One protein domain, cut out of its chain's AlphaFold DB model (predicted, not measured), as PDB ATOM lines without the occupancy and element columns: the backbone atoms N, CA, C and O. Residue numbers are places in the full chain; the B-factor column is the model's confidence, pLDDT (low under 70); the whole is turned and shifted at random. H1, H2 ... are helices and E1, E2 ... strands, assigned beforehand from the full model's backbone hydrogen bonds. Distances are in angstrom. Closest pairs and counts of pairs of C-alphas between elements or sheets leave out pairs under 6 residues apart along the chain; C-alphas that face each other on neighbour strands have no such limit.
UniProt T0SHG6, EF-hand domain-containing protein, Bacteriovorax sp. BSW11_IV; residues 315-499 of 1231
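AT A GLANCE: This is residues 315 to 499 of the 1231 residues of the protein "EF-hand domain-containing protein" of Bacteriovorax sp. BSW11_IV (UniProt T0SHG6). Two long helices, H2 and H3, form a hairpin along the longest axis; H6 and H7, one after the other, run beside H3, and H8 folds back beside H7, making a curved layer. H1, H4 and H5 make a short up-and-down row crosswise to it, with few helix contacts between row and layer. The 185 printed residues, mostly helix, run H1, E1, H2 to H8; the whole is compact, radius of gyration of the C-alphas 18.4 A, with an elongated outline of 60 by 32 by 30 A.

HOW THE PARTS SIT: Start at the hub, H3, residues 374 to 401. It touches H2, residues 339 to 366, at Ala 380 and Ile 365, C-alphas 6.0 A apart, a shallow tilt of 5 degrees, opposite ways. With residues 392 to 396 alone it touches H6, residues 452 to 460, closest C-alphas Pro 392 and Leu 459, 5.0 A. H7, residues 462 to 478, touches H3 at Lys 463 and Ala 388, C-alphas 4.9 A apart, and forms a hairpin with H8, residues 482 to 499, closest C-alphas Ile 468 and Gln 492, 5.8 A. H1, residues 315 to 330, only just touches H2, with 3 pairs of C-alphas within 8 A, about perpendicular at 77 degrees; the closest are Ile 330 and Asp 341, 6.5 A. H4, residues 411 to 421, touches H1 at Phe 414 and Ser 324, C-alphas 5.8 A apart, and H5, residues 429 to 442, at Glu 416 and Met 429, 7.1 A. E1, residues 336 to 338, pairs with no named strand. Every O i to N i+4 pair is within hydrogen-bond range in H2, H4, H5, H6 and H8; H1 has 9 of 12, H3 22 of 24, H7 10 of 13.

IN THESE COORDINATES: Find C-alpha 339 at (-6.245, 6.542, 6.296), where H2 begins its 40.4 A; H3 spans 41.7 A, H8 25.7 A and H7 23.9 A. H8 ends at C-alpha 499, (31.470, 5.285, 5.204).

THE WHOLE: The farthest C-alphas, Leu 338 and Glu 481, are 59.9 A apart. The printed part has no cut, no link is long, and residue 403 alone has pLDDT under 70.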
ATOM      1  N   LEU A 315      -3.383  18.228 -12.780       84.31
ATOM      2  CA  LEU A 315      -3.047  17.203 -11.784       84.31
ATOM      3  C   LEU A 315      -2.915  15.802 -12.417       84.31
ATOM      4  O   LEU A 315      -2.060  15.022 -12.005       84.31
ATOM      5  N   ARG A 316      -3.705  15.511 -13.461       87.88
ATOM      6  CA  ARG A 316      -3.640  14.248 -14.213       87.88
ATOM      7  C   ARG A 316      -2.312  14.049 -14.959       87.88
ATOM      8  O   ARG A 316      -1.899  12.907 -15.137       87.88
ATOM      9  N   ASP A 317      -1.583  15.113 -15.304       87.81
ATOM     10  CA  ASP A 317      -0.233  14.992 -15.881       87.81
ATOM     11  C   ASP A 317       0.755  14.362 -14.875       87.81
ATOM     12  O   ASP A 317       1.755  13.768 -15.270       87.81
ATOM     13  N   TYR A 318       0.434  14.411 -13.577       89.50
ATOM     14  CA  TYR A 318       1.202  13.802 -12.490       89.50
ATOM     15  C   TYR A 318       0.630  12.450 -12.033       89.50
ATOM     16  O   TYR A 318       1.076  11.917 -11.018       89.50
ATOM     17  N   GLU A 319      -0.326  11.854 -12.760       93.25
ATOM     18  CA  GLU A 319      -0.988  10.605 -12.350       93.25
ATOM     19  C   GLU A 319       0.013   9.483 -12.076       93.25
ATOM     20  O   GLU A 319       0.012   8.890 -10.997       93.25
ATOM     21  N   LYS A 320       0.939   9.248 -13.007       93.81
ATOM     22  CA  LYS A 320       1.976   8.225 -12.837       93.81
ATOM     23  C   LYS A 320       2.930   8.533 -11.686       93.81
ATOM     24  O   LYS A 320       3.415   7.599 -11.054       93.81
ATOM     25  N   LEU A 321       3.196   9.812 -11.408       93.00
ATOM     26  CA  LEU A 321       4.034  10.210 -10.281       93.00
ATOM     27  C   LEU A 321       3.348   9.877  -8.957       93.00
ATOM     28  O   LEU A 321       3.992   9.330  -8.070       93.00
ATOM     29  N   ILE A 322       2.051  10.162  -8.831       93.50
ATOM     30  CA  ILE A 322       1.275   9.838  -7.628       93.50
ATOM     31  C   ILE A 322       1.117   8.317  -7.488       93.50
ATOM     32  O   ILE A 322       1.286   7.789  -6.390       93.50
ATOM     33  N   GLU A 323       0.862   7.593  -8.585       94.62
ATOM     34  CA  GLU A 323       0.822   6.125  -8.577       94.62
ATOM     35  C   GLU A 323       2.173   5.526  -8.148       94.62
ATOM     36  O   GLU A 323       2.193   4.591  -7.346       94.62
ATOM     37  N   SER A 324       3.297   6.062  -8.641       94.94
ATOM     38  CA  SER A 324       4.646   5.650  -8.230       94.94
ATOM     39  C   SER A 324       4.924   6.026  -6.778       94.94
ATOM     40  O   SER A 324       5.344   5.173  -6.011       94.94
ATOM     41  N   PHE A 325       4.583   7.235  -6.335       94.88
ATOM     42  CA  PHE A 325       4.697   7.640  -4.932       94.88
ATOM     43  C   PHE A 325       3.939   6.677  -4.004       94.88
ATOM     44  O   PHE A 325       4.481   6.186  -3.010       94.88
ATOM     45  N   LYS A 326       2.695   6.339  -4.368       94.88
ATOM     46  CA  LYS A 326       1.868   5.394  -3.620       94.88
ATOM     47  C   LYS A 326       2.468   3.990  -3.630       94.88
ATOM     48  O   LYS A 326       2.582   3.381  -2.573       94.88
ATOM     49  N   LYS A 327       2.869   3.478  -4.791       94.88
ATOM     50  CA  LYS A 327       3.414   2.123  -4.950       94.88
ATOM     51  C   LYS A 327       4.790   1.954  -4.298       94.88
ATOM     52  O   LYS A 327       5.008   0.972  -3.595       94.88
ATOM     53  N   ASP A 328       5.694   2.892  -4.550       94.31
ATOM     54  CA  ASP A 328       7.132   2.756  -4.313       94.31
ATOM     55  C   ASP A 328       7.564   3.323  -2.947       94.31
ATOM     56  O   ASP A 328       8.564   2.856  -2.396       94.31
ATOM     57  N   LEU A 329       6.819   4.282  -2.366       93.12
ATOM     58  CA  LEU A 329       7.147   4.894  -1.065       93.12
ATOM     59  C   LEU A 329       6.142   4.603   0.058       93.12
ATOM     60  O   LEU A 329       6.542   4.531   1.215       93.12
ATOM     61  N   ILE A 330       4.851   4.424  -0.240       93.69
ATOM     62  CA  ILE A 330       3.826   4.114   0.782       93.69
ATOM     63  C   ILE A 330       3.459   2.620   0.785       93.69
ATOM     64  O   ILE A 330       3.145   2.051   1.829       93.69
ATOM     65  N   GLY A 331       3.496   1.966  -0.375       90.94
ATOM     66  CA  GLY A 331       3.066   0.584  -0.570       90.94
ATOM     67  C   GLY A 331       1.543   0.408  -0.655       90.94
ATOM     68  O   GLY A 331       0.750   1.328  -0.444       90.94
ATOM     69  N   GLY A 332       1.113  -0.820  -0.959       91.69
ATOM     70  CA  GLY A 332      -0.300  -1.177  -1.136       91.69
ATOM     71  C   GLY A 332      -0.809  -1.000  -2.571       91.69
ATOM     72  O   GLY A 332      -0.042  -1.065  -3.530       91.69
ATOM     73  N   ASP A 333      -2.124  -0.835  -2.725       94.50
ATOM     74  CA  ASP A 333      -2.760  -0.578  -4.023       94.50
ATOM     75  C   ASP A 333      -2.413   0.844  -4.498       94.50
ATOM     76  O   ASP A 333      -2.597   1.809  -3.756       94.50
ATOM     77  N   LYS A 334      -1.903   0.976  -5.730       95.00
ATOM     78  CA  LYS A 334      -1.408   2.248  -6.281       95.00
ATOM     79  C   LYS A 334      -2.490   3.319  -6.479       95.00
ATOM     80  O   LYS A 334      -2.142   4.484  -6.635       95.00
ATOM     81  N   ARG A 335      -3.774   2.935  -6.497       95.25
ATOM     82  CA  ARG A 335      -4.904   3.858  -6.708       95.25
ATOM     83  C   ARG A 335      -5.731   4.110  -5.458       95.25
ATOM     84  O   ARG A 335      -6.381   5.144  -5.369       95.25
ATOM     85  N   LYS A 336      -5.700   3.209  -4.474       96.25
ATOM     86  CA  LYS A 336      -6.537   3.316  -3.270       96.25
ATOM     87  C   LYS A 336      -5.758   3.868  -2.088       96.25
ATOM     88  O   LYS A 336      -4.712   3.337  -1.722       96.25
ATOM     89  N   PHE A 337      -6.333   4.872  -1.437       95.94
ATOM     90  CA  PHE A 337      -5.760   5.509  -0.258       95.94
ATOM     91  C   PHE A 337      -6.541   5.125   0.999       95.94
ATOM     92  O   PHE A 337      -7.741   5.389   1.137       95.94
ATOM     93  N   LEU A 338      -5.837   4.473   1.919       95.88
ATOM     94  CA  LEU A 338      -6.276   4.193   3.280       95.88
ATOM     95  C   LEU A 338      -5.933   5.375   4.192       95.88
ATOM     96  O   LEU A 338      -5.076   6.197   3.871       95.88
ATOM     97  N   PHE A 339      -6.541   5.448   5.372       94.75
ATOM     98  CA  PHE A 339      -6.245   6.542   6.296       94.75
ATOM     99  C   PHE A 339      -4.786   6.568   6.766       94.75
ATOM    100  O   PHE A 339      -4.192   7.642   6.864       94.75
ATOM    101  N   LYS A 340      -4.177   5.400   7.010       94.38
ATOM    102  CA  LYS A 340      -2.749   5.328   7.356       94.38
ATOM    103  C   LYS A 340      -1.857   5.929   6.275       94.38
ATOM    104  O   LYS A 340      -0.854   6.551   6.601       94.38
ATOM    105  N   ASP A 341      -2.259   5.791   5.012       94.75
ATOM    106  CA  ASP A 341      -1.501   6.304   3.877       94.75
ATOM    107  C   ASP A 341      -1.468   7.830   3.913       94.75
ATOM    108  O   ASP A 341      -0.439   8.418   3.613       94.75
ATOM    109  N   LEU A 342      -2.556   8.477   4.347       93.25
ATOM    110  CA  LEU A 342      -2.608   9.931   4.496       93.25
ATOM    111  C   LEU A 342      -1.610  10.439   5.537       93.25
ATOM    112  O   LEU A 342      -0.896  11.399   5.262       93.25
ATOM    113  N   LYS A 343      -1.481   9.766   6.686       91.44
ATOM    114  CA  LYS A 343      -0.454  10.101   7.695       91.44
ATOM    115  C   LYS A 343       0.958   9.977   7.120       91.44
ATOM    116  O   LYS A 343       1.811  10.845   7.327       91.44
ATOM    117  N   THR A 344       1.201   8.922   6.335       92.00
ATOM    118  CA  THR A 344       2.470   8.743   5.622       92.00
ATOM    119  C   THR A 344       2.701   9.861   4.595       92.00
ATOM    120  O   THR A 344       3.805  10.400   4.534       92.00
ATOM    121  N   ILE A 345       1.670  10.270   3.839       93.44
ATOM    122  CA  ILE A 345       1.727  11.392   2.883       93.44
ATOM    123  C   ILE A 345       2.120  12.685   3.597       93.44
ATOM    124  O   ILE A 345       3.063  13.331   3.156       93.44
ATOM    125  N   PHE A 346       1.463  13.053   4.702       92.38
ATOM    126  CA  PHE A 346       1.807  14.268   5.454       92.38
ATOM    127  C   PHE A 346       3.231  14.214   6.011       92.38
ATOM    128  O   PHE A 346       3.963  15.203   5.954       92.38
ATOM    129  N   THR A 347       3.677  13.046   6.474       91.81
ATOM    130  CA  THR A 347       5.063  12.848   6.919       91.81
ATOM    131  C   THR A 347       6.064  13.057   5.781       91.81
ATOM    132  O   THR A 347       7.041  13.794   5.952       91.81
ATOM    133  N   TYR A 348       5.820  12.471   4.606       92.31
ATOM    134  CA  TYR A 348       6.664  12.678   3.429       92.31
ATOM    135  C   TYR A 348       6.584  14.101   2.884       92.31
ATOM    136  O   TYR A 348       7.604  14.620   2.443       92.31
ATOM    137  N   LEU A 349       5.425  14.754   2.961       90.75
ATOM    138  CA  LEU A 349       5.248  16.146   2.564       90.75
ATOM    139  C   LEU A 349       6.113  17.064   3.431       90.75
ATOM    140  O   LEU A 349       6.902  17.838   2.895       90.75
ATOM    141  N   ARG A 350       6.063  16.916   4.763       92.31
ATOM    142  CA  ARG A 350       6.943  17.654   5.689       92.31
ATOM    143  C   ARG A 350       8.412  17.395   5.395       92.31
ATOM    144  O   ARG A 350       9.204  18.331   5.326       92.31
ATOM    145  N   LEU A 351       8.786  16.124   5.233       91.19
ATOM    146  CA  LEU A 351      10.167  15.744   4.949       91.19
ATOM    147  C   LEU A 351      10.636  16.328   3.609       91.19
ATOM    148  O   LEU A 351      11.749  16.842   3.532       91.19
ATOM    149  N   GLY A 352       9.788  16.288   2.583       90.94
ATOM    150  CA  GLY A 352      10.039  16.836   1.255       90.94
ATOM    151  C   GLY A 352      10.210  18.351   1.282       90.94
ATOM    152  O   GLY A 352      11.232  18.845   0.813       90.94
ATOM    153  N   ILE A 353       9.284  19.083   1.911       90.19
ATOM    154  CA  ILE A 353       9.367  20.546   2.049       90.19
ATOM    155  C   ILE A 353      10.628  20.943   2.828       90.19
ATOM    156  O   ILE A 353      11.391  21.790   2.365       90.19
ATOM    157  N   LYS A 354      10.923  20.281   3.956       90.56
ATOM    158  CA  LYS A 354      12.169  20.520   4.704       90.56
ATOM    159  C   LYS A 354      13.414  20.207   3.878       90.56
ATOM    160  O   LYS A 354      14.397  20.937   3.950       90.56
ATOM    161  N   SER A 355      13.394  19.144   3.077       90.00
ATOM    162  CA  SER A 355      14.517  18.796   2.197       90.00
ATOM    163  C   SER A 355      14.731  19.861   1.120       90.00
ATOM    164  O   SER A 355      15.866  20.284   0.912       90.00
ATOM    165  N   LEU A 356      13.657  20.361   0.497       87.94
ATOM    166  CA  LEU A 356      13.704  21.465  -0.471       87.94
ATOM    167  C   LEU A 356      14.202  22.767   0.166       87.94
ATOM    168  O   LEU A 356      15.004  23.485  -0.423       87.94
ATOM    169  N   GLN A 357      13.781  23.055   1.395       89.12
ATOM    170  CA  GLN A 357      14.267  24.190   2.175       89.12
ATOM    171  C   GLN A 357      15.778  24.102   2.422       89.12
ATOM    172  O   GLN A 357      16.492  25.072   2.173       89.12
ATOM    173  N   ARG A 358      16.290  22.938   2.851       89.56
ATOM    174  CA  ARG A 358      17.738  22.728   3.026       89.56
ATOM    175  C   ARG A 358      18.493  22.774   1.701       89.56
ATOM    176  O   ARG A 358      19.577  23.346   1.656       89.56
ATOM    177  N   TYR A 359      17.923  22.221   0.632       89.69
ATOM    178  CA  TYR A 359      18.504  22.293  -0.706       89.69
ATOM    179  C   TYR A 359      18.661  23.743  -1.170       89.69
ATOM    180  O   TYR A 359      19.765  24.129  -1.531       89.69
ATOM    181  N   ASN A 360      17.613  24.566  -1.062       87.44
ATOM    182  CA  ASN A 360      17.675  25.984  -1.425       87.44
ATOM    183  C   ASN A 360      18.720  26.745  -0.592       87.44
ATOM    184  O   ASN A 360      19.446  27.572  -1.133       87.44
ATOM    185  N   GLN A 361      18.842  26.440   0.707       89.88
ATOM    186  CA  GLN A 361      19.892  27.020   1.556       89.88
ATOM    187  C   GLN A 361      21.294  26.632   1.070       89.88
ATOM    188  O   GLN A 361      22.186  27.476   1.020       89.88
ATOM    189  N   ILE A 362      21.503  25.367   0.697       90.56
ATOM    190  CA  ILE A 362      22.780  24.902   0.140       90.56
ATOM    191  C   ILE A 362      23.039  25.557  -1.220       90.56
ATOM    192  O   ILE A 362      24.152  26.018  -1.453       90.56
ATOM    193  N   GLU A 363      22.041  25.642  -2.102       89.62
ATOM    194  CA  GLU A 363      22.145  26.307  -3.406       89.62
ATOM    195  C   GLU A 363      22.552  27.776  -3.239       89.62
ATOM    196  O   GLU A 363      23.490  28.236  -3.882       89.62
ATOM    197  N   GLU A 364      21.926  28.499  -2.310       89.69
ATOM    198  CA  GLU A 364      22.252  29.896  -2.023       89.69
ATOM    199  C   GLU A 364      23.663  30.063  -1.440       89.69
ATOM    200  O   GLU A 364      24.415  30.932  -1.885       89.69
ATOM    201  N   ILE A 365      24.060  29.207  -0.490       92.38
ATOM    202  CA  ILE A 365      25.416  29.215   0.081       92.38
ATOM    203  C   ILE A 365      26.460  28.894  -0.996       92.38
ATOM    204  O   ILE A 365      27.537  29.492  -0.995       92.38
ATOM    205  N   THR A 366      26.147  27.956  -1.897       92.19
ATOM    206  CA  THR A 366      27.060  27.490  -2.951       92.19
ATOM    207  C   THR A 366      27.084  28.372  -4.193       92.19
ATOM    208  O   THR A 366      28.011  28.275  -5.003       92.19
ATOM    209  N   LYS A 367      26.122  29.290  -4.316       92.31
ATOM    210  CA  LYS A 367      26.019  30.224  -5.430       92.31
ATOM    211  C   LYS A 367      27.290  31.064  -5.555       92.31
ATOM    212  O   LYS A 367      27.712  31.753  -4.625       92.31
ATOM    213  N   ASP A 368      27.902  30.979  -6.734       89.88
ATOM    214  CA  ASP A 368      29.149  31.662  -7.091       89.88
ATOM    215  C   ASP A 368      30.361  31.329  -6.194       89.88
ATOM    216  O   ASP A 368      31.367  32.036  -6.262       89.88
ATOM    217  N   LEU A 369      30.333  30.243  -5.399       91.25
ATOM    218  CA  LEU A 369      31.476  29.874  -4.547       91.25
ATOM    219  C   LEU A 369      32.760  29.660  -5.332       91.25
ATOM    220  O   LEU A 369      33.825  29.964  -4.816       91.25
ATOM    221  N   THR A 370      32.678  29.197  -6.580       86.00
ATOM    222  CA  THR A 370      33.854  29.007  -7.435       86.00
ATOM    223  C   THR A 370      34.614  30.310  -7.698       86.00
ATOM    224  O   THR A 370      35.813  30.242  -7.946       86.00
ATOM    225  N   LYS A 371      33.980  31.484  -7.547       89.50
ATOM    226  CA  LYS A 371      34.578  32.813  -7.774       89.50
ATOM    227  C   LYS A 371      34.995  33.560  -6.498       89.50
ATOM    228  O   LYS A 371      35.593  34.624  -6.613       89.50
ATOM    229  N   LYS A 372      34.645  33.069  -5.302       91.88
ATOM    230  CA  LYS A 372      34.927  33.762  -4.025       91.88
ATOM    231  C   LYS A 372      36.342  33.492  -3.507       91.88
ATOM    232  O   LYS A 372      37.023  32.617  -4.034       91.88
ATOM    233  N   GLU A 373      36.786  34.198  -2.473       92.19
ATOM    234  CA  GLU A 373      38.080  33.939  -1.819       92.19
ATOM    235  C   GLU A 373      38.045  32.659  -0.956       92.19
ATOM    236  O   GLU A 373      36.981  32.089  -0.709       92.19
ATOM    237  N   GLU A 374      39.207  32.140  -0.541       89.69
ATOM    238  CA  GLU A 374      39.298  30.881   0.223       89.69
ATOM    239  C   GLU A 374      38.581  30.956   1.585       89.69
ATOM    240  O   GLU A 374      37.884  30.010   1.963       89.69
ATOM    241  N   ASP A 375      38.648  32.097   2.275       91.56
ATOM    242  CA  ASP A 375      37.967  32.323   3.560       91.56
ATOM    243  C   ASP A 375      36.436  32.262   3.442       91.56
ATOM    244  O   ASP A 375      35.749  31.697   4.305       91.56
ATOM    245  N   ASP A 376      35.882  32.771   2.339       93.31
ATOM    246  CA  ASP A 376      34.451  32.678   2.046       93.31
ATOM    247  C   ASP A 376      34.023  31.226   1.802       93.31
ATOM    248  O   ASP A 376      32.955  30.804   2.259       93.31
ATOM    249  N   VAL A 377      34.855  30.440   1.109       92.62
ATOM    250  CA  VAL A 377      34.592  29.014   0.863       92.62
ATOM    251  C   VAL A 377      34.657  28.217   2.162       92.62
ATOM    252  O   VAL A 377      33.774  27.396   2.409       92.62
ATOM    253  N   ASN A 378      35.623  28.501   3.037       91.75
ATOM    254  CA  ASN A 378      35.699  27.887   4.363       91.75
ATOM    255  C   ASN A 378      34.494  28.269   5.241       91.75
ATOM    256  O   ASN A 378      33.931  27.424   5.936       91.75
ATOM    257  N   THR A 379      34.017  29.511   5.158       94.69
ATOM    258  CA  THR A 379      32.793  29.938   5.857       94.69
ATOM    259  C   THR A 379      31.552  29.214   5.321       94.69
ATOM    260  O   THR A 379      30.682  28.796   6.089       94.69
ATOM    261  N   ALA A 380      31.453  29.041   4.000       94.81
ATOM    262  CA  ALA A 380      30.377  28.287   3.364       94.81
ATOM    263  C   ALA A 380      30.400  26.799   3.746       94.81
ATOM    264  O   ALA A 380      29.343  26.223   4.021       94.81
ATOM    265  N   ARG A 381      31.598  26.210   3.843       95.00
ATOM    266  CA  ARG A 381      31.835  24.842   4.316       95.00
ATOM    267  C   ARG A 381      31.204  24.609   5.685       95.00
ATOM    268  O   ARG A 381      30.352  23.735   5.824       95.00
ATOM    269  N   GLU A 382      31.538  25.442   6.670       95.06
ATOM    270  CA  GLU A 382      31.018  25.313   8.039       95.06
ATOM    271  C   GLU A 382      29.491  25.465   8.105       95.06
ATOM    272  O   GLU A 382      28.810  24.740   8.838       95.06
ATOM    273  N   LYS A 383      28.917  26.360   7.288       95.38
ATOM    274  CA  LYS A 383      27.457  26.504   7.181       95.38
ATOM    275  C   LYS A 383      26.803  25.237   6.628       95.38
ATOM    276  O   LYS A 383      25.836  24.755   7.218       95.38
ATOM    277  N   ILE A 384      27.334  24.667   5.547       94.25
ATOM    278  CA  ILE A 384      26.811  23.426   4.950       94.25
ATOM    279  C   ILE A 384      26.958  22.257   5.922       94.25
ATOM    280  O   ILE A 384      26.025  21.470   6.077       94.25
ATOM    281  N   TYR A 385      28.075  22.168   6.640       93.19
ATOM    282  CA  TYR A 385      28.307  21.115   7.629       93.19
ATOM    283  C   TYR A 385      27.322  21.216   8.788       93.19
ATOM    284  O   TYR A 385      26.777  20.206   9.240       93.19
ATOM    285  N   SER A 386      27.037  22.438   9.243       94.12
ATOM    286  CA  SER A 386      25.993  22.684  10.232       94.12
ATOM    287  C   SER A 386      24.625  22.227   9.716       94.12
ATOM    288  O   SER A 386      23.940  21.474  10.409       94.12
ATOM    289  N   LEU A 387      24.239  22.583   8.486       93.25
ATOM    290  CA  LEU A 387      22.969  22.138   7.895       93.25
ATOM    291  C   LEU A 387      22.884  20.606   7.798       93.25
ATOM    292  O   LEU A 387      21.898  20.013   8.246       93.25
ATOM    293  N   ALA A 388      23.942  19.960   7.303       92.94
ATOM    294  CA  ALA A 388      24.042  18.506   7.167       92.94
ATOM    295  C   ALA A 388      24.062  17.769   8.518       92.94
ATOM    296  O   ALA A 388      23.670  16.607   8.590       92.94
ATOM    297  N   LYS A 389      24.480  18.436   9.601       92.62
ATOM    298  CA  LYS A 389      24.444  17.897  10.967       92.62
ATOM    299  C   LYS A 389      23.048  17.971  11.592       92.62
ATOM    300  O   LYS A 389      22.650  17.041  12.293       92.62
ATOM    301  N   HIS A 390      22.305  19.056  11.364       91.94
ATOM    302  CA  HIS A 390      20.998  19.265  11.998       91.94
ATOM    303  C   HIS A 390      19.869  18.525  11.270       91.94
ATOM    304  O   HIS A 390      19.050  17.876  11.927       91.94
ATOM    305  N   PHE A 391      19.863  18.539   9.932       92.38
ATOM    306  CA  PHE A 391      18.797  17.930   9.128       92.38
ATOM    307  C   PHE A 391      18.513  16.453   9.474       92.38
ATOM    308  O   PHE A 391      17.344  16.111   9.676       92.38
ATOM    309  N   PRO A 392      19.523  15.577   9.659       93.19
ATOM    310  CA  PRO A 392      19.290  14.200  10.074       93.19
ATOM    311  C   PRO A 392      18.496  14.049  11.361       93.19
ATOM    312  O   PRO A 392      17.670  13.151  11.460       93.19
ATOM    313  N   SER A 393      18.732  14.896  12.365       91.56
ATOM    314  CA  SER A 393      18.019  14.795  13.641       91.56
ATOM    315  C   SER A 393      16.527  15.108  13.483       91.56
ATOM    316  O   SER A 393      15.679  14.397  14.034       91.56
ATOM    317  N   GLU A 394      16.200  16.094  12.648       90.62
ATOM    318  CA  GLU A 394      14.827  16.459  12.307       90.62
ATOM    319  C   GLU A 394      14.147  15.355  11.489       90.62
ATOM    320  O   GLU A 394      13.072  14.882  11.863       90.62
ATOM    321  N   ALA A 395      14.802  14.881  10.424       92.31
ATOM    322  CA  ALA A 395      14.288  13.810   9.572       92.31
ATOM    323  C   ALA A 395      14.061  12.514  10.368       92.31
ATOM    324  O   ALA A 395      13.003  11.892  10.266       92.31
ATOM    325  N   LYS A 396      15.006  12.138  11.242       92.56
ATOM    326  CA  LYS A 396      14.864  10.975  12.132       92.56
ATOM    327  C   LYS A 396      13.677  11.117  13.080       92.56
ATOM    328  O   LYS A 396      13.034  10.113  13.365       92.56
ATOM    329  N   THR A 397      13.390  12.321  13.570       91.94
ATOM    330  CA  THR A 397      12.250  12.572  14.466       91.94
ATOM    331  C   THR A 397      10.925  12.396  13.730       91.94
ATOM    332  O   THR A 397      10.059  11.669  14.214       91.94
ATOM    333  N   LEU A 398      10.804  12.956  12.521       89.31
ATOM    334  CA  LEU A 398       9.623  12.781  11.666       89.31
ATOM    335  C   LEU A 398       9.388  11.302  11.315       89.31
ATOM    336  O   LEU A 398       8.285  10.795  11.474       89.31
ATOM    337  N   ILE A 399      10.442  10.579  10.924       89.88
ATOM    338  CA  ILE A 399      10.358   9.161  10.531       89.88
ATOM    339  C   ILE A 399      10.107   8.236  11.734       89.88
ATOM    340  O   ILE A 399       9.483   7.187  11.581       89.88
ATOM    341  N   ARG A 400      10.624   8.547  12.934       88.44
ATOM    342  CA  ARG A 400      10.421   7.712  14.140       88.44
ATOM    343  C   ARG A 400       8.993   7.766  14.653       88.44
ATOM    344  O   ARG A 400       8.494   6.735  15.096       88.44
ATOM    345  N   ASN A 401       8.379   8.943  14.602       83.81
ATOM    346  CA  ASN A 401       7.033   9.152  15.124       83.81
ATOM    347  C   ASN A 401       5.964   8.455  14.273       83.81
ATOM    348  O   ASN A 401       4.871   8.207  14.771       83.81
ATOM    349  N   GLU A 402       6.301   8.070  13.038       80.62
ATOM    350  CA  GLU A 402       5.374   7.427  12.119       80.62
ATOM    351  C   GLU A 402       5.627   5.911  12.023       80.62
ATOM    352  O   GLU A 402       6.691   5.439  11.606       80.62
ATOM    353  N   VAL A 403       4.636   5.114  12.435       68.62
ATOM    354  CA  VAL A 403       4.703   3.637  12.419       68.62
ATOM    355  C   VAL A 403       4.400   3.076  11.019       68.62
ATOM    356  O   VAL A 403       4.687   1.914  10.749       68.62
ATOM    357  N   THR A 404       3.866   3.902  10.114       77.31
ATOM    358  CA  THR A 404       3.274   3.468   8.838       77.31
ATOM    359  C   THR A 404       4.235   3.438   7.646       77.31
ATOM    360  O   THR A 404       3.866   2.908   6.602       77.31
ATOM    361  N   ILE A 405       5.468   3.941   7.788       81.44
ATOM    362  CA  ILE A 405       6.471   3.906   6.709       81.44
ATOM    363  C   ILE A 405       6.836   2.444   6.386       81.44
ATOM    364  O   ILE A 405       7.216   1.710   7.308       81.44
ATOM    365  N   PRO A 406       6.769   2.016   5.109       85.25
ATOM    366  CA  PRO A 406       7.129   0.661   4.700       85.25
ATOM    367  C   PRO A 406       8.518   0.224   5.161       85.25
ATOM    368  O   PRO A 406       9.446   1.025   5.299       85.25
ATOM    369  N   SER A 407       8.682  -1.084   5.366       86.25
ATOM    370  CA  SER A 407       9.983  -1.666   5.705       86.25
ATOM    371  C   SER A 407      11.003  -1.531   4.576       86.25
ATOM    372  O   SER A 407      12.196  -1.500   4.872       86.25
ATOM    373  N   GLU A 408      10.535  -1.433   3.329       91.19
ATOM    374  CA  GLU A 408      11.320  -1.331   2.097       91.19
ATOM    375  C   GLU A 408      10.719  -0.250   1.191       91.19
ATOM    376  O   GLU A 408       9.508  -0.225   0.974       91.19
ATOM    377  N   LEU A 409      11.566   0.641   0.679       92.75
ATOM    378  CA  LEU A 409      11.194   1.774  -0.168       92.75
ATOM    379  C   LEU A 409      11.910   1.658  -1.514       92.75
ATOM    380  O   LEU A 409      13.139   1.587  -1.544       92.75
ATOM    381  N   ALA A 410      11.181   1.707  -2.625       93.44
ATOM    382  CA  ALA A 410      11.751   1.683  -3.975       93.44
ATOM    383  C   ALA A 410      12.081   3.106  -4.462       93.44
ATOM    384  O   ALA A 410      11.560   3.593  -5.465       93.44
ATOM    385  N   VAL A 411      12.943   3.802  -3.711       90.62
ATOM    386  CA  VAL A 411      13.241   5.232  -3.915       90.62
ATOM    387  C   VAL A 411      13.792   5.514  -5.316       90.62
ATOM    388  O   VAL A 411      13.448   6.538  -5.902       90.62
ATOM    389  N   LEU A 412      14.600   4.608  -5.873       90.56
ATOM    390  CA  LEU A 412      15.172   4.777  -7.209       90.56
ATOM    391  C   LEU A 412      14.087   4.809  -8.299       90.56
ATOM    392  O   LEU A 412      14.065   5.738  -9.102       90.56
ATOM    393  N   ASN A 413      13.131   3.874  -8.251       93.44
ATOM    394  CA  ASN A 413      11.992   3.822  -9.180       93.44
ATOM    395  C   ASN A 413      11.135   5.094  -9.105       93.44
ATOM    396  O   ASN A 413      10.646   5.597 -10.122       93.44
ATOM    397  N   PHE A 414      10.968   5.635  -7.893       93.75
ATOM    398  CA  PHE A 414      10.260   6.894  -7.698       93.75
ATOM    399  C   PHE A 414      11.022   8.078  -8.306       93.75
ATOM    400  O   PHE A 414      10.414   8.884  -9.006       93.75
ATOM    401  N   ILE A 415      12.342   8.175  -8.100       90.69
ATOM    402  CA  ILE A 415      13.166   9.242  -8.694       90.69
ATOM    403  C   ILE A 415      13.172   9.144 -10.225       90.69
ATOM    404  O   ILE A 415      13.039  10.166 -10.894       90.69
ATOM    405  N   GLU A 416      13.261   7.938 -10.789       92.19
ATOM    406  CA  GLU A 416      13.144   7.711 -12.235       92.19
ATOM    407  C   GLU A 416      11.806   8.209 -12.782       92.19
ATOM    408  O   GLU A 416      11.761   8.917 -13.790       92.19
ATOM    409  N   THR A 417      10.710   7.881 -12.093       93.50
ATOM    410  CA  THR A 417       9.373   8.349 -12.471       93.50
ATOM    411  C   THR A 417       9.263   9.866 -12.335       93.50
ATOM    412  O   THR A 417       8.739  10.522 -13.232       93.50
ATOM    413  N   LEU A 418       9.812  10.448 -11.266       91.44
ATOM    414  CA  LEU A 418       9.855  11.895 -11.050       91.44
ATOM    415  C   LEU A 418      10.627  12.615 -12.161       91.44
ATOM    416  O   LEU A 418      10.129  13.603 -12.695       91.44
ATOM    417  N   ASN A 419      11.795  12.106 -12.552       91.00
ATOM    418  CA  ASN A 419      12.616  12.688 -13.615       91.00
ATOM    419  C   ASN A 419      11.971  12.547 -15.003       91.00
ATOM    420  O   ASN A 419      12.114  13.411 -15.862       91.00
ATOM    421  N   LYS A 420      11.251  11.445 -15.238       91.81
ATOM    422  CA  LYS A 420      10.581  11.178 -16.516       91.81
ATOM    423  C   LYS A 420       9.300  11.988 -16.691       91.81
ATOM    424  O   LYS A 420       9.018  12.455 -17.793       91.81
ATOM    425  N   GLU A 421       8.496  12.085 -15.638       91.25
ATOM    426  CA  GLU A 421       7.152  12.664 -15.710       91.25
ATOM    427  C   GLU A 421       7.140  14.156 -15.324       91.25
ATOM    428  O   GLU A 421       6.173  14.851 -15.624       91.25
ATOM    429  N   THR A 422       8.216  14.695 -14.729       84.44
ATOM    430  CA  THR A 422       8.315  16.127 -14.395       84.44
ATOM    431  C   THR A 422       9.505  16.789 -15.080       84.44
ATOM    432  O   THR A 422      10.592  16.234 -15.144       84.44
ATOM    433  N   LYS A 423       9.314  18.017 -15.577       79.62
ATOM    434  CA  LYS A 423      10.412  18.847 -16.114       79.62
ATOM    435  C   LYS A 423      11.123  19.662 -15.035       79.62
ATOM    436  O   LYS A 423      12.156  20.267 -15.306       79.62
ATOM    437  N   THR A 424      10.531  19.732 -13.845       74.12
ATOM    438  CA  THR A 424      11.023  20.534 -12.721       74.12
ATOM    439  C   THR A 424      12.341  19.988 -12.193       74.12
ATOM    440  O   THR A 424      13.219  20.756 -11.810       74.12
ATOM    441  N   PHE A 425      12.492  18.666 -12.215       77.06
ATOM    442  CA  PHE A 425      13.712  17.990 -11.820       77.06
ATOM    443  C   PHE A 425      14.374  17.402 -13.065       77.06
ATOM    444  O   PHE A 425      13.752  16.632 -13.784       77.06
ATOM    445  N   ASN A 426      15.620  17.794 -13.324       81.75
ATOM    446  CA  ASN A 426      16.442  17.249 -14.402       81.75
ATOM    447  C   ASN A 426      17.657  16.563 -13.779       81.75
ATOM    448  O   ASN A 426      18.777  17.079 -13.817       81.75
ATOM    449  N   PHE A 427      17.402  15.447 -13.104       84.62
ATOM    450  CA  PHE A 427      18.456  14.620 -12.550       84.62
ATOM    451  C   PHE A 427      19.184  13.901 -13.683       84.62
ATOM    452  O   PHE A 427      18.566  13.316 -14.576       84.62
ATOM    453  N   ASP A 428      20.511  13.892 -13.607       89.69
ATOM    454  CA  ASP A 428      21.301  12.948 -14.382       89.69
ATOM    455  C   ASP A 428      21.078  11.552 -13.788       89.69
ATOM    456  O   ASP A 428      21.627  11.200 -12.739       89.69
ATOM    457  N   MET A 429      20.208  10.771 -14.428       91.12
ATOM    458  CA  MET A 429      19.849   9.442 -13.938       91.12
ATOM    459  C   MET A 429      21.031   8.479 -13.936       91.12
ATOM    460  O   MET A 429      21.022   7.545 -13.141       91.12
ATOM    461  N   GLU A 430      22.060   8.694 -14.760       91.38
ATOM    462  CA  GLU A 430      23.276   7.878 -14.713       91.38
ATOM    463  C   GLU A 430      24.039   8.142 -13.410       91.38
ATOM    464  O   GLU A 430      24.475   7.201 -12.744       91.38
ATOM    465  N   VAL A 431      24.116   9.410 -12.989       88.44
ATOM    466  CA  VAL A 431      24.705   9.797 -11.698       88.44
ATOM    467  C   VAL A 431      23.861   9.280 -10.537       88.44
ATOM    468  O   VAL A 431      24.413   8.686  -9.615       88.44
ATOM    469  N   VAL A 432      22.533   9.447 -10.568       89.56
ATOM    470  CA  VAL A 432      21.648   8.923  -9.510       89.56
ATOM    471  C   VAL A 432      21.806   7.409  -9.386       89.56
ATOM    472  O   VAL A 432      22.008   6.905  -8.282       89.56
ATOM    473  N   ASN A 433      21.798   6.686 -10.507       89.69
ATOM    474  CA  ASN A 433      22.018   5.245 -10.523       89.69
ATOM    475  C   ASN A 433      23.367   4.867  -9.910       89.69
ATOM    476  O   ASN A 433      23.421   3.936  -9.102       89.69
ATOM    477  N   ALA A 434      24.438   5.593 -10.233       90.25
ATOM    478  CA  ALA A 434      25.757   5.357  -9.656       90.25
ATOM    479  C   ALA A 434      25.820   5.700  -8.150       90.25
ATOM    480  O   ALA A 434      26.442   4.976  -7.373       90.25
ATOM    481  N   LEU A 435      25.116   6.739  -7.686       87.12
ATOM    482  CA  LEU A 435      24.995   7.061  -6.256       87.12
ATOM    483  C   LEU A 435      24.256   5.956  -5.480       87.12
ATOM    484  O   LEU A 435      24.597   5.676  -4.328       87.12
ATOM    485  N   PHE A 436      23.291   5.272  -6.096       90.19
ATOM    486  CA  PHE A 436      22.649   4.097  -5.494       90.19
ATOM    487  C   PHE A 436      23.567   2.859  -5.457       90.19
ATOM    488  O   PHE A 436      23.424   2.019  -4.567       90.19
ATOM    489  N   SER A 437      24.579   2.771  -6.323       90.25
ATOM    490  CA  SER A 437      25.676   1.802  -6.162       90.25
ATOM    491  C   SER A 437      26.518   2.131  -4.912       90.25
ATOM    492  O   SER A 437      26.845   1.250  -4.113       90.25
ATOM    493  N   ILE A 438      26.757   3.423  -4.631       88.38
ATOM    494  CA  ILE A 438      27.386   3.872  -3.369       88.38
ATOM    495  C   ILE A 438      26.505   3.549  -2.150       88.38
ATOM    496  O   ILE A 438      27.025   3.209  -1.085       88.38
ATOM    497  N   LYS A 439      25.172   3.575  -2.283       91.06
ATOM    498  CA  LYS A 439      24.264   3.117  -1.216       91.06
ATOM    499  C   LYS A 439      24.561   1.672  -0.810       91.06
ATOM    500  O   LYS A 439      24.631   1.397   0.388       91.06
ATOM    501  N   GLN A 440      24.787   0.767  -1.763       90.44
ATOM    502  CA  GLN A 440      25.152  -0.617  -1.437       90.44
ATOM    503  C   GLN A 440      26.509  -0.702  -0.728       90.44
ATOM    504  O   GLN A 440      26.638  -1.454   0.234       90.44
ATOM    505  N   LEU A 441      27.485   0.111  -1.139       89.88
ATOM    506  CA  LEU A 441      28.799   0.203  -0.491       89.88
ATOM    507  C   LEU A 441      28.718   0.699   0.965       89.88
ATOM    508  O   LEU A 441      29.430   0.196   1.836       89.88
ATOM    509  N   ALA A 442      27.870   1.695   1.231       91.31
ATOM    510  CA  ALA A 442      27.815   2.374   2.522       91.31
ATOM    511  C   ALA A 442      26.804   1.765   3.507       91.31
ATOM    512  O   ALA A 442      27.018   1.818   4.721       91.31
ATOM    513  N   LEU A 443      25.686   1.234   3.014       92.25
ATOM    514  CA  LEU A 443      24.537   0.810   3.828       92.25
ATOM    515  C   LEU A 443      24.178  -0.667   3.627       92.25
ATOM    516  O   LEU A 443      23.667  -1.298   4.551       92.25
ATOM    517  N   GLY A 444      24.498  -1.223   2.459       89.88
ATOM    518  CA  GLY A 444      24.261  -2.622   2.110       89.88
ATOM    519  C   GLY A 444      22.941  -2.837   1.383       89.88
ATOM    520  O   GLY A 444      22.410  -1.932   0.730       89.88
ATOM    521  N   GLY A 445      22.442  -4.070   1.471       90.25
ATOM    522  CA  GLY A 445      21.142  -4.466   0.936       90.25
ATOM    523  C   GLY A 445      21.040  -4.429  -0.593       90.25
ATOM    524  O   GLY A 445      22.031  -4.496  -1.324       90.25
ATOM    525  N   SER A 446      19.800  -4.359  -1.081       90.81
ATOM    526  CA  SER A 446      19.502  -4.257  -2.515       90.81
ATOM    527  C   SER A 446      19.783  -2.842  -3.028       90.81
ATOM    528  O   SER A 446      19.658  -1.864  -2.292       90.81
ATOM    529  N   ARG A 447      20.170  -2.732  -4.299       88.94
ATOM    530  CA  ARG A 447      20.383  -1.446  -4.969       88.94
ATOM    531  C   ARG A 447      19.084  -0.654  -5.101       88.94
ATOM    532  O   ARG A 447      19.077   0.548  -4.887       88.94
ATOM    533  N   GLU A 448      17.996  -1.333  -5.440       88.62
ATOM    534  CA  GLU A 448      16.710  -0.723  -5.797       88.62
ATOM    535  C   GLU A 448      15.865  -0.358  -4.570       88.62
ATOM    536  O   GLU A 448      15.013   0.529  -4.638       88.62
ATOM    537  N   LEU A 449      16.100  -1.039  -3.443       91.62
ATOM    538  CA  LEU A 449      15.305  -0.913  -2.228       91.62
ATOM    539  C   LEU A 449      16.124  -0.298  -1.095       91.62
ATOM    540  O   LEU A 449      17.264  -0.690  -0.841       91.62
ATOM    541  N   ILE A 450      15.511   0.634  -0.369       92.50
ATOM    542  CA  ILE A 450      16.050   1.206   0.862       92.50
ATOM    543  C   ILE A 450      15.175   0.768   2.030       92.50
ATOM    544  O   ILE A 450      13.987   1.082   2.090       92.50
ATOM    545  N   THR A 451      15.764   0.060   2.985       92.62
ATOM    546  CA  THR A 451      15.063  -0.311   4.213       92.62
ATOM    547  C   THR A 451      14.999   0.854   5.193       92.62
ATOM    548  O   THR A 451      15.852   1.743   5.195       92.62
ATOM    549  N   ARG A 452      14.042   0.826   6.126       89.88
ATOM    550  CA  ARG A 452      13.962   1.843   7.191       89.88
ATOM    551  C   ARG A 452      15.276   1.988   7.972       89.88
ATOM    552  O   ARG A 452      15.669   3.106   8.300       89.88
ATOM    553  N   LYS A 453      15.968   0.877   8.256       92.06
ATOM    554  CA  LYS A 453      17.281   0.892   8.923       92.06
ATOM    555  C   LYS A 453      18.322   1.619   8.069       92.06
ATOM    556  O   LYS A 453      19.009   2.494   8.584       92.06
ATOM    557  N   GLU A 454      18.379   1.312   6.777       92.62
ATOM    558  CA  GLU A 454      19.297   1.972   5.845       92.62
ATOM    559  C   GLU A 454      19.018   3.476   5.748       92.62
ATOM    560  O   GLU A 454      19.966   4.249   5.756       92.62
ATOM    561  N   VAL A 455      17.754   3.927   5.768       90.75
ATOM    562  CA  VAL A 455      17.434   5.369   5.849       90.75
ATOM    563  C   VAL A 455      18.034   5.997   7.112       90.75
ATOM    564  O   VAL A 455      18.658   7.057   7.046       90.75
ATOM    565  N   PHE A 456      17.885   5.358   8.277       91.69
ATOM    566  CA  PHE A 456      18.464   5.869   9.524       91.69
ATOM    567  C   PHE A 456      19.994   5.923   9.485       91.69
ATOM    568  O   PHE A 456      20.567   6.908   9.970       91.69
ATOM    569  N   ASP A 457      20.621   4.897   8.910       92.06
ATOM    570  CA  ASP A 457      22.070   4.787   8.756       92.06
ATOM    571  C   ASP A 457      22.597   5.840   7.760       92.06
ATOM    572  O   ASP A 457      23.571   6.535   8.068       92.06
ATOM    573  N   ALA A 458      21.896   6.058   6.638       91.38
ATOM    574  CA  ALA A 458      22.167   7.115   5.656       91.38
ATOM    575  C   ALA A 458      22.109   8.505   6.293       91.38
ATOM    576  O   ALA A 458      23.018   9.319   6.122       91.38
ATOM    577  N   LEU A 459      21.065   8.760   7.089       91.31
ATOM    578  CA  LEU A 459      20.892  10.026   7.794       91.31
ATOM    579  C   LEU A 459      22.017  10.262   8.817       91.31
ATOM    580  O   LEU A 459      22.450  11.389   9.007       91.31
ATOM    581  N   SER A 460      22.544   9.227   9.485       92.25
ATOM    582  CA  SER A 460      23.727   9.413  10.355       92.25
ATOM    583  C   SER A 460      25.005   9.757   9.601       92.25
ATOM    584  O   SER A 460      25.882  10.347  10.214       92.25
ATOM    585  N   LYS A 461      25.101   9.393   8.319       93.88
ATOM    586  CA  LYS A 461      26.276   9.600   7.463       93.88
ATOM    587  C   LYS A 461      26.192  10.878   6.617       93.88
ATOM    588  O   LYS A 461      27.087  11.166   5.827       93.88
ATOM    589  N   THR A 462      25.101  11.643   6.736       91.38
ATOM    590  CA  THR A 462      24.841  12.830   5.902       91.38
ATOM    591  C   THR A 462      25.890  13.919   6.092       91.38
ATOM    592  O   THR A 462      26.218  14.603   5.126       91.38
ATOM    593  N   LYS A 463      26.438  14.067   7.306       93.06
ATOM    594  CA  LYS A 463      27.503  15.035   7.571       93.06
ATOM    595  C   LYS A 463      28.728  14.690   6.733       93.06
ATOM    596  O   LYS A 463      29.110  15.490   5.894       93.06
ATOM    597  N   GLU A 464      29.284  13.497   6.902       93.25
ATOM    598  CA  GLU A 464      30.481  13.026   6.202       93.25
ATOM    599  C   GLU A 464      30.302  13.055   4.677       93.25
ATOM    600  O   GLU A 464      31.206  13.488   3.969       93.25
ATOM    601  N   LEU A 465      29.125  12.671   4.168       91.31
ATOM    602  CA  LEU A 465      28.799  12.775   2.740       91.31
ATOM    603  C   LEU A 465      28.807  14.228   2.242       91.31
ATOM    604  O   LEU A 465      29.339  14.499   1.166       91.31
ATOM    605  N   ALA A 466      28.256  15.166   3.019       91.44
ATOM    606  CA  ALA A 466      28.304  16.588   2.691       91.44
ATOM    607  C   ALA A 466      29.735  17.144   2.766       91.44
ATOM    608  O   ALA A 466      30.096  17.987   1.945       91.44
ATOM    609  N   GLU A 467      30.557  16.654   3.702       92.94
ATOM    610  CA  GLU A 467      31.972  17.018   3.792       92.94
ATOM    611  C   GLU A 467      32.747  16.589   2.549       92.94
ATOM    612  O   GLU A 467      33.403  17.424   1.933       92.94
ATOM    613  N   ILE A 468      32.607  15.323   2.146       91.81
ATOM    614  CA  ILE A 468      33.249  14.772   0.947       91.81
ATOM    615  C   ILE A 468      32.791  15.526  -0.300       91.81
ATOM    616  O   ILE A 468      33.621  15.956  -1.099       91.81
ATOM    617  N   TYR A 469      31.479  15.732  -0.452       91.12
ATOM    618  CA  TYR A 469      30.936  16.459  -1.596       91.12
ATOM    619  C   TYR A 469      31.480  17.882  -1.681       91.12
ATOM    620  O   TYR A 469      31.946  18.295  -2.742       91.12
ATOM    621  N   PHE A 470      31.460  18.625  -0.574       93.88
ATOM    622  CA  PHE A 470      31.927  20.003  -0.571       93.88
ATOM    623  C   PHE A 470      33.437  20.102  -0.818       93.88
ATOM    624  O   PHE A 470      33.875  20.900  -1.648       93.88
ATOM    625  N   ASP A 471      34.226  19.280  -0.125       94.00
ATOM    626  CA  ASP A 471      35.684  19.343  -0.179       94.00
ATOM    627  C   ASP A 471      36.202  18.952  -1.573       94.00
ATOM    628  O   ASP A 471      37.062  19.642  -2.120       94.00
ATOM    629  N   ILE A 472      35.640  17.911  -2.195       90.19
ATOM    630  CA  ILE A 472      36.030  17.510  -3.554       90.19
ATOM    631  C   ILE A 472      35.541  18.523  -4.593       90.19
ATOM    632  O   ILE A 472      36.304  18.903  -5.476       90.19
ATOM    633  N   ARG A 473      34.291  18.999  -4.499       89.25
ATOM    634  CA  ARG A 473      33.709  19.858  -5.541       89.25
ATOM    635  C   ARG A 473      34.226  21.295  -5.510       89.25
ATOM    636  O   ARG A 473      34.349  21.906  -6.568       89.25
ATOM    637  N   TYR A 474      34.471  21.853  -4.323       91.00
ATOM    638  CA  TYR A 474      34.752  23.285  -4.166       91.00
ATOM    639  C   TYR A 474      36.150  23.596  -3.632       91.00
ATOM    640  O   TYR A 474      36.697  24.628  -4.017       91.00
ATOM    641  N   LEU A 475      36.745  22.753  -2.777       90.38
ATOM    642  CA  LEU A 475      38.086  23.012  -2.226       90.38
ATOM    643  C   LEU A 475      39.203  22.412  -3.080       90.38
ATOM    644  O   LEU A 475      40.220  23.069  -3.288       90.38
ATOM    645  N   LEU A 476      39.026  21.194  -3.595       89.50
ATOM    646  CA  LEU A 476      40.071  20.505  -4.353       89.50
ATOM    647  C   LEU A 476      40.532  21.265  -5.612       89.50
ATOM    648  O   LEU A 476      41.747  21.394  -5.782       89.50
ATOM    649  N   PRO A 477      39.641  21.837  -6.452       88.00
ATOM    650  CA  PRO A 477      40.068  22.592  -7.633       88.00
ATOM    651  C   PRO A 477      40.876  23.853  -7.298       88.00
ATOM    652  O   PRO A 477      41.609  24.354  -8.144       88.00
ATOM    653  N   ARG A 478      40.770  24.363  -6.062       87.19
ATOM    654  CA  ARG A 478      41.408  25.615  -5.618       87.19
ATOM    655  C   ARG A 478      42.828  25.453  -5.107       87.19
ATOM    656  O   ARG A 478      43.532  26.442  -4.953       87.19
ATOM    657  N   LYS A 479      43.244  24.232  -4.780       88.88
ATOM    658  CA  LYS A 479      44.600  23.994  -4.291       88.88
ATOM    659  C   LYS A 479      45.560  24.049  -5.474       88.88
ATOM    660  O   LYS A 479      45.526  23.162  -6.311       88.88
ATOM    661  N   GLU A 480      46.384  25.089  -5.568       84.00
ATOM    662  CA  GLU A 480      47.354  25.225  -6.669       84.00
ATOM    663  C   GLU A 480      48.472  24.182  -6.556       84.00
ATOM    664  O   GLU A 480      48.858  23.548  -7.539       84.00
ATOM    665  N   GLU A 481      48.951  23.951  -5.335       82.00
ATOM    666  CA  GLU A 481      50.011  22.989  -5.064       82.00
ATOM    667  C   GLU A 481      49.486  21.549  -5.108       82.00
ATOM    668  O   GLU A 481      48.543  21.177  -4.396       82.00
ATOM    669  N   ALA A 482      50.156  20.699  -5.891       78.62
ATOM    670  CA  ALA A 482      49.837  19.277  -5.993       78.62
ATOM    671  C   ALA A 482      49.831  18.580  -4.619       78.62
ATOM    672  O   ALA A 482      48.961  17.750  -4.359       78.62
ATOM    673  N   MET A 483      50.742  18.961  -3.716       78.38
ATOM    674  CA  MET A 483      50.805  18.426  -2.351       78.38
ATOM    675  C   MET A 483      49.531  18.735  -1.551       78.38
ATOM    676  O   MET A 483      48.966  17.845  -0.918       78.38
ATOM    677  N   GLN A 484      49.015  19.965  -1.628       86.06
ATOM    678  CA  GLN A 484      47.787  20.351  -0.927       86.06
ATOM    679  C   GLN A 484      46.555  19.627  -1.491       86.06
ATOM    680  O   GLN A 484      45.697  19.196  -0.716       86.06
ATOM    681  N   LYS A 485      46.482  19.434  -2.821       86.75
ATOM    682  CA  LYS A 485      45.439  18.599  -3.453       86.75
ATOM    683  C   LYS A 485      45.466  17.173  -2.902       86.75
ATOM    684  O   LYS A 485      44.419  16.627  -2.557       86.75
ATOM    685  N   ARG A 486      46.658  16.582  -2.787       83.75
ATOM    686  CA  ARG A 486      46.852  15.211  -2.292       83.75
ATOM    687  C   ARG A 486      46.474  15.051  -0.823       83.75
ATOM    688  O   ARG A 486      45.725  14.132  -0.518       83.75
ATOM    689  N   ILE A 487      46.906  15.962   0.053       85.38
ATOM    690  CA  ILE A 487      46.535  15.946   1.482       85.38
ATOM    691  C   ILE A 487      45.011  16.033   1.641       85.38
ATOM    692  O   ILE A 487      44.413  15.308   2.439       85.38
ATOM    693  N   LEU A 488      44.359  16.904   0.863       89.44
ATOM    694  CA  LEU A 488      42.904  17.023   0.894       89.44
ATOM    695  C   LEU A 488      42.222  15.732   0.417       89.44
ATOM    696  O   LEU A 488      41.283  15.278   1.073       89.44
ATOM    697  N   LEU A 489      42.694  15.138  -0.687       86.56
ATOM    698  CA  LEU A 489      42.189  13.868  -1.221       86.56
ATOM    699  C   LEU A 489      42.361  12.715  -0.230       86.56
ATOM    700  O   LEU A 489      41.395  11.996   0.006       86.56
ATOM    701  N   GLU A 490      43.530  12.573   0.394       86.19
ATOM    702  CA  GLU A 490      43.794  11.569   1.434       86.19
ATOM    703  C   GLU A 490      42.792  11.709   2.589       86.19
ATOM    704  O   GLU A 490      42.137  10.741   2.987       86.19
ATOM    705  N   GLY A 491      42.567  12.943   3.055       89.75
ATOM    706  CA  GLY A 491      41.558  13.242   4.070       89.75
ATOM    707  C   GLY A 491      40.141  12.817   3.664       89.75
ATOM    708  O   GLY A 491      39.391  12.313   4.504       89.75
ATOM    709  N   GLN A 492      39.769  12.966   2.388       92.44
ATOM    710  CA  GLN A 492      38.466  12.504   1.893       92.44
ATOM    711  C   GLN A 492      38.408  10.986   1.725       92.44
ATOM    712  O   GLN A 492      37.377  10.394   2.036       92.44
ATOM    713  N   LEU A 493      39.489  10.335   1.296       87.62
ATOM    714  CA  LEU A 493      39.547   8.879   1.145       87.62
ATOM    715  C   LEU A 493      39.370   8.169   2.486       87.62
ATOM    716  O   LEU A 493      38.619   7.199   2.558       87.62
ATOM    717  N   VAL A 494      39.961   8.694   3.564       88.56
ATOM    718  CA  VAL A 494      39.738   8.185   4.929       88.56
ATOM    719  C   VAL A 494      38.264   8.305   5.332       88.56
ATOM    720  O   VAL A 494      37.690   7.369   5.897       88.56
ATOM    721  N   LYS A 495      37.608   9.430   5.011       91.81
ATOM    722  CA  LYS A 495      36.168   9.597   5.263       91.81
ATOM    723  C   LYS A 495      35.341   8.626   4.423       91.81
ATOM    724  O   LYS A 495      34.445   7.990   4.972       91.81
ATOM    725  N   ILE A 496      35.661   8.447   3.139       90.88
ATOM    726  CA  ILE A 496      34.998   7.473   2.261       90.88
ATOM    727  C   ILE A 496      35.160   6.056   2.825       90.88
ATOM    728  O   ILE A 496      34.163   5.349   2.951       90.88
ATOM    729  N   GLU A 497      36.362   5.649   3.249       89.38
ATOM    730  CA  GLU A 497      36.591   4.334   3.868       89.38
ATOM    731  C   GLU A 497      35.745   4.164   5.140       89.38
ATOM    732  O   GLU A 497      35.145   3.110   5.348       89.38
ATOM    733  N   SER A 498      35.615   5.215   5.960       90.56
ATOM    734  CA  SER A 498      34.775   5.191   7.167       90.56
ATOM    735  C   SER A 498      33.275   5.039   6.871       90.56
ATOM    736  O   SER A 498      32.520   4.546   7.716       90.56
ATOM    737  N   LEU A 499      32.843   5.436   5.669       91.56
ATOM    738  CA  LEU A 499      31.470   5.285   5.204       91.56
ATOM    739  C   LEU A 499      31.173   3.878   4.695       91.56
ATOM    740  O   LEU A 499      30.000   3.500   4.696       91.56
TER     741      LEU A 499